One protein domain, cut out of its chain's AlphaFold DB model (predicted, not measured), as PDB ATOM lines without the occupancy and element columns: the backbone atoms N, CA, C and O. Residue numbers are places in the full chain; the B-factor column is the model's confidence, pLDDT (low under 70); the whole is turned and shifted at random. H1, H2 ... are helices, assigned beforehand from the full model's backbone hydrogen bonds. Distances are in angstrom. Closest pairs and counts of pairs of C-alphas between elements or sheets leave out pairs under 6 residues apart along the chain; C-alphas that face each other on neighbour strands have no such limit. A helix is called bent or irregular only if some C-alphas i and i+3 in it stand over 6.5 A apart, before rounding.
ATOM      1  N   SER A  18      20.995  54.646  73.750       68.88
ATOM      2  CA  SER A  18      20.074  55.728  73.354       68.88
ATOM      3  C   SER A  18      18.718  55.647  74.081       68.88
ATOM      4  O   SER A  18      18.101  56.669  74.366       68.88
ATOM      5  N   PHE A  19      18.307  54.434  74.468       71.50
ATOM      6  CA  PHE A  19      17.167  54.155  75.341       71.50
ATOM      7  C   PHE A  19      17.271  54.727  76.759       71.50
ATOM      8  O   PHE A  19      16.306  55.324  77.226       71.50
ATOM      9  N   ASP A  20      18.412  54.598  77.430       77.56
ATOM     10  CA  ASP A  20      18.633  55.118  78.785       77.56
ATOM     11  C   ASP A  20      18.471  56.644  78.814       77.56
ATOM     12  O   ASP A  20      17.851  57.202  79.716       77.56
ATOM     13  N   THR A  21      18.955  57.327  77.772       78.56
ATOM     14  CA  THR A  21      18.825  58.788  77.640       78.56
ATOM     15  C   THR A  21      17.365  59.208  77.449       78.56
ATOM     16  O   THR A  21      16.911  60.170  78.069       78.56
ATOM     17  N   VAL A  22      16.603  58.467  76.638       78.75
ATOM     18  CA  VAL A  22      15.162  58.706  76.441       78.75
ATOM     19  C   VAL A  22      14.387  58.443  77.732       78.75
ATOM     20  O   VAL A  22      13.515  59.231  78.100       78.75
ATOM     21  N   LEU A  23      14.711  57.363  78.442       79.19
ATOM     22  CA  LEU A  23      14.020  56.958  79.663       79.19
ATOM     23  C   LEU A  23      14.276  57.951  80.802       79.19
ATOM     24  O   LEU A  23      13.328  58.375  81.465       79.19
ATOM     25  N   VAL A  24      15.521  58.400  80.970       82.19
ATOM     26  CA  VAL A  24      15.881  59.460  81.923       82.19
ATOM     27  C   VAL A  24      15.211  60.781  81.554       82.19
ATOM     28  O   VAL A  24      14.643  61.433  82.427       82.19
ATOM     29  N   SER A  25      15.214  61.160  80.273       81.81
ATOM     30  CA  SER A  25      14.572  62.393  79.806       81.81
ATOM     31  C   SER A  25      13.064  62.389  80.076       81.81
ATOM     32  O   SER A  25      12.553  63.316  80.702       81.81
ATOM     33  N   ASN A  26      12.355  61.322  79.696       82.56
ATOM     34  CA  ASN A  26      10.919  61.183  79.949       82.56
ATOM     35  C   ASN A  26      10.598  61.152  81.451       82.56
ATOM     36  O   ASN A  26       9.647  61.797  81.890       82.56
ATOM     37  N   THR A  27      11.411  60.461  82.254       83.06
ATOM     38  CA  THR A  27      11.241  60.419  83.716       83.06
ATOM     39  C   THR A  27      11.442  61.801  84.339       83.06
ATOM     40  O   THR A  27      10.661  62.209  85.197       83.06
ATOM     41  N   ALA A  28      12.437  62.561  83.875       83.94
ATOM     42  CA  ALA A  28      12.674  63.928  84.323       83.94
ATOM     43  C   ALA A  28      11.519  64.868  83.941       83.94
ATOM     44  O   ALA A  28      11.108  65.678  84.772       83.94
ATOM     45  N   TYR A  29      10.948  64.726  82.738       81.50
ATOM     46  CA  TYR A  29       9.757  65.481  82.332       81.50
ATOM     47  C   TYR A  29       8.553  65.192  83.221       81.50
ATOM     48  O   TYR A  29       7.835  66.120  83.576       81.50
ATOM     49  N   ILE A  30       8.344  63.938  83.622       82.94
ATOM     50  CA  ILE A  30       7.270  63.595  84.557       82.94
ATOM     51  C   ILE A  30       7.571  64.214  85.923       82.94
ATOM     52  O   ILE A  30       6.728  64.907  86.475       82.94
ATOM     53  N   PHE A  31       8.782  64.048  86.452       85.31
ATOM     54  CA  PHE A  31       9.119  64.528  87.793       85.31
ATOM     55  C   PHE A  31       9.046  66.059  87.929       85.31
ATOM     56  O   PHE A  31       8.513  66.563  88.915       85.31
ATOM     57  N   PHE A  32       9.537  66.807  86.935       84.19
ATOM     58  CA  PHE A  32       9.498  68.276  86.935       84.19
ATOM     59  C   PHE A  32       8.195  68.858  86.376       84.19
ATOM     60  O   PHE A  32       7.773  69.932  86.803       84.19
ATOM     61  N   GLY A  33       7.547  68.173  85.434       79.88
ATOM     62  CA  GLY A  33       6.319  68.640  84.789       79.88
ATOM     63  C   GLY A  33       5.059  68.377  85.612       79.88
ATOM     64  O   GLY A  33       4.161  69.213  85.616       79.88
ATOM     65  N   LEU A  34       4.995  67.269  86.359       80.12
ATOM     66  CA  LEU A  34       3.839  66.898  87.187       80.12
ATOM     67  C   LEU A  34       3.459  67.949  88.251       80.12
ATOM     68  O   LEU A  34       2.269  68.248  88.362       80.12
ATOM     69  N   PRO A  35       4.394  68.554  89.016       79.88
ATOM     70  CA  PRO A  35       4.024  69.615  89.952       79.88
ATOM     71  C   PRO A  35       3.507  70.865  89.230       79.88
ATOM     72  O   PRO A  35       2.576  71.495  89.720       79.88
ATOM     73  N   PHE A  36       4.042  71.194  88.051       77.88
ATOM     74  CA  PHE A  36       3.573  72.334  87.256       77.88
ATOM     75  C   PHE A  36       2.168  72.086  86.690       77.88
ATOM     76  O   PHE A  36       1.305  72.956  86.765       77.88
ATOM     77  N   LEU A  37       1.912  70.862  86.224       72.75
ATOM     78  CA  LEU A  37       0.595  70.421  85.776       72.75
ATOM     79  C   LEU A  37      -0.424  70.472  86.925       72.75
ATOM     80  O   LEU A  37      -1.528  70.972  86.752       72.75
ATOM     81  N   CYS A  38      -0.046  70.019  88.122       69.44
ATOM     82  CA  CYS A  38      -0.918  70.028  89.300       69.44
ATOM     83  C   CYS A  38      -1.313  71.451  89.744       69.44
ATOM     84  O   CYS A  38      -2.423  71.663  90.235       69.44
ATOM     85  N   LEU A  39      -0.434  72.439  89.543       72.81
ATOM     86  CA  LEU A  39      -0.716  73.843  89.857       72.81
ATOM     87  C   LEU A  39      -1.669  74.504  88.844       72.81
ATOM     88  O   LEU A  39      -2.466  75.353  89.246       72.81
ATOM     89  N   ASP A  40      -1.632  74.085  87.577       69.56
ATOM     90  CA  ASP A  40      -2.469  74.616  86.486       69.56
ATOM     91  C   ASP A  40      -3.872  73.962  86.428       69.56
ATOM     92  O   ASP A  40      -4.836  74.518  85.907       69.56
ATOM     93  N   VAL A  41      -4.033  72.786  87.048       63.66
ATOM     94  CA  VAL A  41      -5.251  71.949  86.995       63.66
ATOM     95  C   VAL A  41      -6.467  72.520  87.747       63.66
ATOM     96  O   VAL A  41      -7.589  72.048  87.538       63.66
ATOM     97  N   LYS A  42      -6.313  73.563  88.576       58.06
ATOM     98  CA  LYS A  42      -7.439  74.126  89.355       58.06
ATOM     99  C   LYS A  42      -8.597  74.658  88.495       58.06
ATOM    100  O   LYS A  42      -9.721  74.679  88.987       58.06
ATOM    101  N   SER A  43      -8.353  75.046  87.244       57.12
ATOM    102  CA  SER A  43      -9.373  75.506  86.282       57.12
ATOM    103  C   SER A  43      -9.766  74.453  85.234       57.12
ATOM    104  O   SER A  43     -10.831  74.566  84.644       57.12
ATOM    105  N   SER A  44      -8.948  73.416  85.019       57.84
ATOM    106  CA  SER A  44      -9.071  72.494  83.873       57.84
ATOM    107  C   SER A  44      -9.697  71.128  84.217       57.84
ATOM    108  O   SER A  44     -10.068  70.357  83.335       57.84
ATOM    109  N   LEU A  45      -9.881  70.820  85.507       60.16
ATOM    110  CA  LEU A  45     -10.472  69.551  85.966       60.16
ATOM    111  C   LEU A  45     -11.927  69.341  85.496       60.16
ATOM    112  O   LEU A  45     -12.338  68.200  85.288       60.16
ATOM    113  N   GLN A  46     -12.694  70.419  85.294       58.47
ATOM    114  CA  GLN A  46     -14.057  70.339  84.748       58.47
ATOM    115  C   GLN A  46     -14.073  69.989  83.253       58.47
ATOM    116  O   GLN A  46     -14.897  69.172  82.842       58.47
ATOM    117  N   ASP A  47     -13.125  70.509  82.468       59.16
ATOM    118  CA  ASP A  47     -12.988  70.163  81.049       59.16
ATOM    119  C   ASP A  47     -12.464  68.733  80.872       59.16
ATOM    120  O   ASP A  47     -12.945  67.994  80.015       59.16
ATOM    121  N   LEU A  48     -11.539  68.290  81.730       61.34
ATOM    122  CA  LEU A  48     -10.959  66.947  81.659       61.34
ATOM    123  C   LEU A  48     -11.999  65.840  81.917       61.34
ATOM    124  O   LEU A  48     -11.970  64.800  81.263       61.34
ATOM    125  N   ILE A  49     -12.934  66.065  82.848       60.38
ATOM    126  CA  ILE A  49     -14.012  65.111  83.169       60.38
ATOM    127  C   ILE A  49     -15.107  65.130  82.093       60.38
ATOM    128  O   ILE A  49     -15.618  64.068  81.738       60.38
ATOM    129  N   ALA A  50     -15.437  66.300  81.538       57.84
ATOM    130  CA  ALA A  50     -16.411  66.422  80.451       57.84
ATOM    131  C   ALA A  50     -15.908  65.809  79.126       57.84
ATOM    132  O   ALA A  50     -16.706  65.304  78.337       57.84
ATOM    133  N   LEU A  51     -14.590  65.811  78.901       57.38
ATOM    134  CA  LEU A  51     -13.945  65.355  77.665       57.38
ATOM    135  C   LEU A  51     -13.526  63.869  77.688       57.38
ATOM    136  O   LEU A  51     -13.463  63.230  76.639       57.38
ATOM    137  N   SER A  52     -13.297  63.285  78.874       59.06
ATOM    138  CA  SER A  52     -12.874  61.879  79.063       59.06
ATOM    139  C   SER A  52     -13.890  60.835  78.555       59.06
ATOM    140  O   SER A  52     -13.552  59.669  78.365       59.06
ATOM    141  N   LEU A  53     -15.140  61.235  78.293       63.94
ATOM    142  CA  LEU A  53     -16.209  60.319  77.883       63.94
ATOM    143  C   LEU A  53     -16.216  60.007  76.371       63.94
ATOM    144  O   LEU A  53     -16.910  59.083  75.945       63.94
ATOM    145  N   HIS A  54     -15.444  60.733  75.550       74.00
ATOM    146  CA  HIS A  54     -15.345  60.462  74.112       74.00
ATOM    147  C   HIS A  54     -14.153  59.555  73.787       74.00
ATOM    148  O   HIS A  54     -12.991  59.933  73.934       74.00
ATOM    149  N   LEU A  55     -14.455  58.354  73.290       77.75
ATOM    150  CA  LEU A  55     -13.472  57.355  72.854       77.75
ATOM    151  C   LEU A  55     -12.505  57.940  71.807       77.75
ATOM    152  O   LEU A  55     -11.317  57.623  71.831       77.75
ATOM    153  N   ASP A  56     -12.984  58.855  70.961       80.31
ATOM    154  CA  ASP A  56     -12.170  59.554  69.960       80.31
ATOM    155  C   ASP A  56     -11.056  60.397  70.587       80.31
ATOM    156  O   ASP A  56      -9.932  60.415  70.084       80.31
ATOM    157  N   TYR A  57     -11.329  61.051  71.719       79.69
ATOM    158  CA  TYR A  57     -10.326  61.842  72.429       79.69
ATOM    159  C   TYR A  57      -9.254  60.943  73.048       79.69
ATOM    160  O   TYR A  57      -8.060  61.219  72.934       79.69
ATOM    161  N   LEU A  58      -9.658  59.819  73.644       81.56
ATOM    162  CA  LEU A  58      -8.725  58.851  74.219       81.56
ATOM    163  C   LEU A  58      -7.803  58.268  73.134       81.56
ATOM    164  O   LEU A  58      -6.588  58.193  73.330       81.56
ATOM    165  N   VAL A  59      -8.350  57.942  71.960       86.75
ATOM    166  CA  VAL A  59      -7.557  57.503  70.801       86.75
ATOM    167  C   VAL A  59      -6.592  58.601  70.342       86.75
ATOM    168  O   VAL A  59      -5.412  58.317  70.140       86.75
ATOM    169  N   GLN A  60      -7.036  59.858  70.238       84.81
ATOM    170  CA  GLN A  60      -6.169  60.985  69.868       84.81
ATOM    171  C   GLN A  60      -5.020  61.195  70.863       84.81
ATOM    172  O   GLN A  60      -3.875  61.393  70.441       84.81
ATOM    173  N   VAL A  61      -5.293  61.113  72.168       85.75
ATOM    174  CA  VAL A  61      -4.277  61.245  73.222       85.75
ATOM    175  C   VAL A  61      -3.259  60.111  73.133       85.75
ATOM    176  O   VAL A  61      -2.059  60.381  73.164       85.75
ATOM    177  N   ILE A  62      -3.700  58.861  72.956       87.31
ATOM    178  CA  ILE A  62      -2.790  57.714  72.817       87.31
ATOM    179  C   ILE A  62      -1.925  57.847  71.561       87.31
ATOM    180  O   ILE A  62      -0.709  57.662  71.636       87.31
ATOM    181  N   VAL A  63      -2.519  58.194  70.417       89.94
ATOM    182  CA  VAL A  63      -1.780  58.369  69.157       89.94
ATOM    183  C   VAL A  63      -0.752  59.492  69.291       89.94
ATOM    184  O   VAL A  63       0.413  59.312  68.934       89.94
ATOM    185  N   THR A  64      -1.145  60.626  69.869       89.75
ATOM    186  CA  THR A  64      -0.243  61.763  70.100       89.75
ATOM    187  C   THR A  64       0.886  61.392  71.063       89.75
ATOM    188  O   THR A  64       2.044  61.708  70.794       89.75
ATOM    189  N   ALA A  65       0.588  60.666  72.144       86.88
ATOM    190  CA  ALA A  65       1.589  60.197  73.100       86.88
ATOM    191  C   ALA A  65       2.587  59.215  72.461       86.88
ATOM    192  O   ALA A  65       3.793  59.322  72.688       86.88
ATOM    193  N   MET A  66       2.112  58.298  71.613       90.75
ATOM    194  CA  MET A  66       2.975  57.374  70.866       90.75
ATOM    195  C   MET A  66       3.913  58.117  69.910       90.75
ATOM    196  O   MET A  66       5.118  57.849  69.894       90.75
ATOM    197  N   LEU A  67       3.390  59.090  69.159       90.94
ATOM    198  CA  LEU A  67       4.201  59.930  68.274       90.94
ATOM    199  C   LEU A  67       5.219  60.765  69.056       90.94
ATOM    200  O   LEU A  67       6.364  60.878  68.626       90.94
ATOM    201  N   ALA A  68       4.841  61.299  70.219       86.75
ATOM    202  CA  ALA A  68       5.741  62.061  71.079       86.75
ATOM    203  C   ALA A  68       6.917  61.211  71.590       86.75
ATOM    204  O   ALA A  68       8.060  61.675  71.586       86.75
ATOM    205  N   ILE A  69       6.668  59.951  71.966       85.38
ATOM    206  CA  ILE A  69       7.726  59.017  72.383       85.38
ATOM    207  C   ILE A  69       8.667  58.712  71.212       85.38
ATOM    208  O   ILE A  69       9.886  58.818  71.366       85.38
ATOM    209  N   LEU A  70       8.121  58.384  70.035       88.19
ATOM    210  CA  LEU A  70       8.921  58.102  68.836       88.19
ATOM    211  C   LEU A  70       9.794  59.301  68.448       88.19
ATOM    212  O   LEU A  70      10.969  59.171  68.105       88.19
ATOM    213  N   PHE A  71       9.217  60.487  68.540       88.00
ATOM    214  CA  PHE A  71       9.901  61.727  68.254       88.00
ATOM    215  C   PHE A  71      11.021  62.032  69.244       88.00
ATOM    216  O   PHE A  71      12.075  62.510  68.827       88.00
ATOM    217  N   ASN A  72      10.840  61.719  70.530       86.25
ATOM    218  CA  ASN A  72      11.913  61.858  71.511       86.25
ATOM    219  C   ASN A  72      13.086  60.919  71.180       86.25
ATOM    220  O   ASN A  72      14.237  61.352  71.140       86.25
ATOM    221  N   VAL A  73      12.800  59.664  70.815       85.75
ATOM    222  CA  VAL A  73      13.832  58.719  70.349       85.75
ATOM    223  C   VAL A  73      14.584  59.276  69.134       85.75
ATOM    224  O   VAL A  73      15.816  59.269  69.117       85.75
ATOM    225  N   ALA A  74      13.867  59.818  68.146       86.44
ATOM    226  CA  ALA A  74      14.472  60.427  66.961       86.44
ATOM    227  C   ALA A  74      15.364  61.635  67.305       86.44
ATOM    228  O   ALA A  74      16.459  61.772  66.760       86.44
ATOM    229  N   VAL A  75      14.931  62.486  68.241       84.94
ATOM    230  CA  VAL A  75      15.711  63.638  68.714       84.94
ATOM    231  C   VAL A  75      16.986  63.189  69.426       84.94
ATOM    232  O   VAL A  75      18.058  63.712  69.127       84.94
ATOM    233  N   VAL A  76      16.909  62.196  70.313       84.50
ATOM    234  CA  VAL A  76      18.084  61.660  71.021       84.50
ATOM    235  C   VAL A  76      19.085  61.032  70.050       84.50
ATOM    236  O   VAL A  76      20.291  61.270  70.160       84.50
ATOM    237  N   LEU A  77      18.603  60.289  69.050       84.00
ATOM    238  CA  LEU A  77      19.438  59.798  67.949       84.00
ATOM    239  C   LEU A  77      20.114  60.959  67.213       84.00
ATOM    240  O   LEU A  77      21.326  60.937  67.007       84.00
ATOM    241  N   GLN A  78      19.367  62.008  66.872       84.00
ATOM    242  CA  GLN A  78      19.924  63.163  66.177       84.00
ATOM    243  C   GLN A  78      20.992  63.888  67.006       84.00
ATOM    244  O   GLN A  78      22.038  64.237  66.461       84.00
ATOM    245  N   ILE A  79      20.792  64.055  68.314       84.44
ATOM    246  CA  ILE A  79      21.797  64.628  69.227       84.44
ATOM    247  C   ILE A  79      23.060  63.759  69.270       84.44
ATOM    248  O   ILE A  79      24.169  64.279  69.343       84.44
ATOM    249  N   THR A  80      22.903  62.438  69.194       79.06
ATOM    250  CA  THR A  80      24.024  61.491  69.266       79.06
ATOM    251  C   THR A  80      24.910  61.541  68.016       79.06
ATOM    252  O   THR A  80      26.123  61.366  68.120       79.06
ATOM    253  N   TYR A  81      24.330  61.814  66.843       77.38
ATOM    254  CA  TYR A  81      25.038  61.780  65.555       77.38
ATOM    255  C   TYR A  81      25.335  63.158  64.939       77.38
ATOM    256  O   TYR A  81      25.915  63.220  63.855       77.38
ATOM    257  N   THR A  82      24.965  64.267  65.589       84.75
ATOM    258  CA  THR A  82      25.186  65.624  65.055       84.75
ATOM    259  C   THR A  82      26.006  66.503  65.999       84.75
ATOM    260  O   THR A  82      26.118  66.237  67.193       84.75
TER     261      THR A  82
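This is residues 18 to 82 of the 142 residues of an uncharacterized protein of Perkinsus olseni (UniProt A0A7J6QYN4). Two long helices, H1 and H3, make an open V, meeting near the start of H1 and towards the end of H3, and short H2 spans the wide end of an empty frame. The printed part has 65 residues, with three named helices in the order H1, H2, H3 and no named strand: all helix. It is loose, with a radius of gyration of the C-alphas of 15.1 A, and elongated, spanning 44 by 27 by 16 A.

H1, residues 18 to 40, begins at C-alpha 18 (20.074, 55.728, 73.354) and measures 32.2 A. It has a kink of 33 degrees near residue 34, and is neither bent nor irregular, but only just: C-alphas 32 and 35 are 6.4 A apart. H2, residues 45 to 51, measures 9.9 A. H3, residues 55 to 81, measures 39.4 A and ends at C-alpha 81 (25.038, 61.780, 65.555).

H1 touches H3 with residues 18 to 22 alone, and H3 touches H1 with residues 72 to 77 alone; their closest C-alphas, of Val 22 and Val 73, are 6.2 A apart. They run opposite ways at a steep tilt of 49 degrees. H1 and H2 are apart. H2 and H3 are close but not clearly touching, the closest C-alphas, of Leu 51 and Tyr 57, being 7.3 A apart. Every O i to N i+4 pair is within hydrogen-bond range in H2 and H3, and 17 of 19 in H1.

The C-alphas farthest apart, of Gln 46 and Tyr 81, are 44.4 A apart. The printed part has no cut, and both links are tight. Residues 27 to 68 stand free, of which 27 to 40 belong to H1, 45 to 51 to H2 and 55 to 68 to H3. The model's pLDDT is under 70 at residues 18, 38 and 40 to 53.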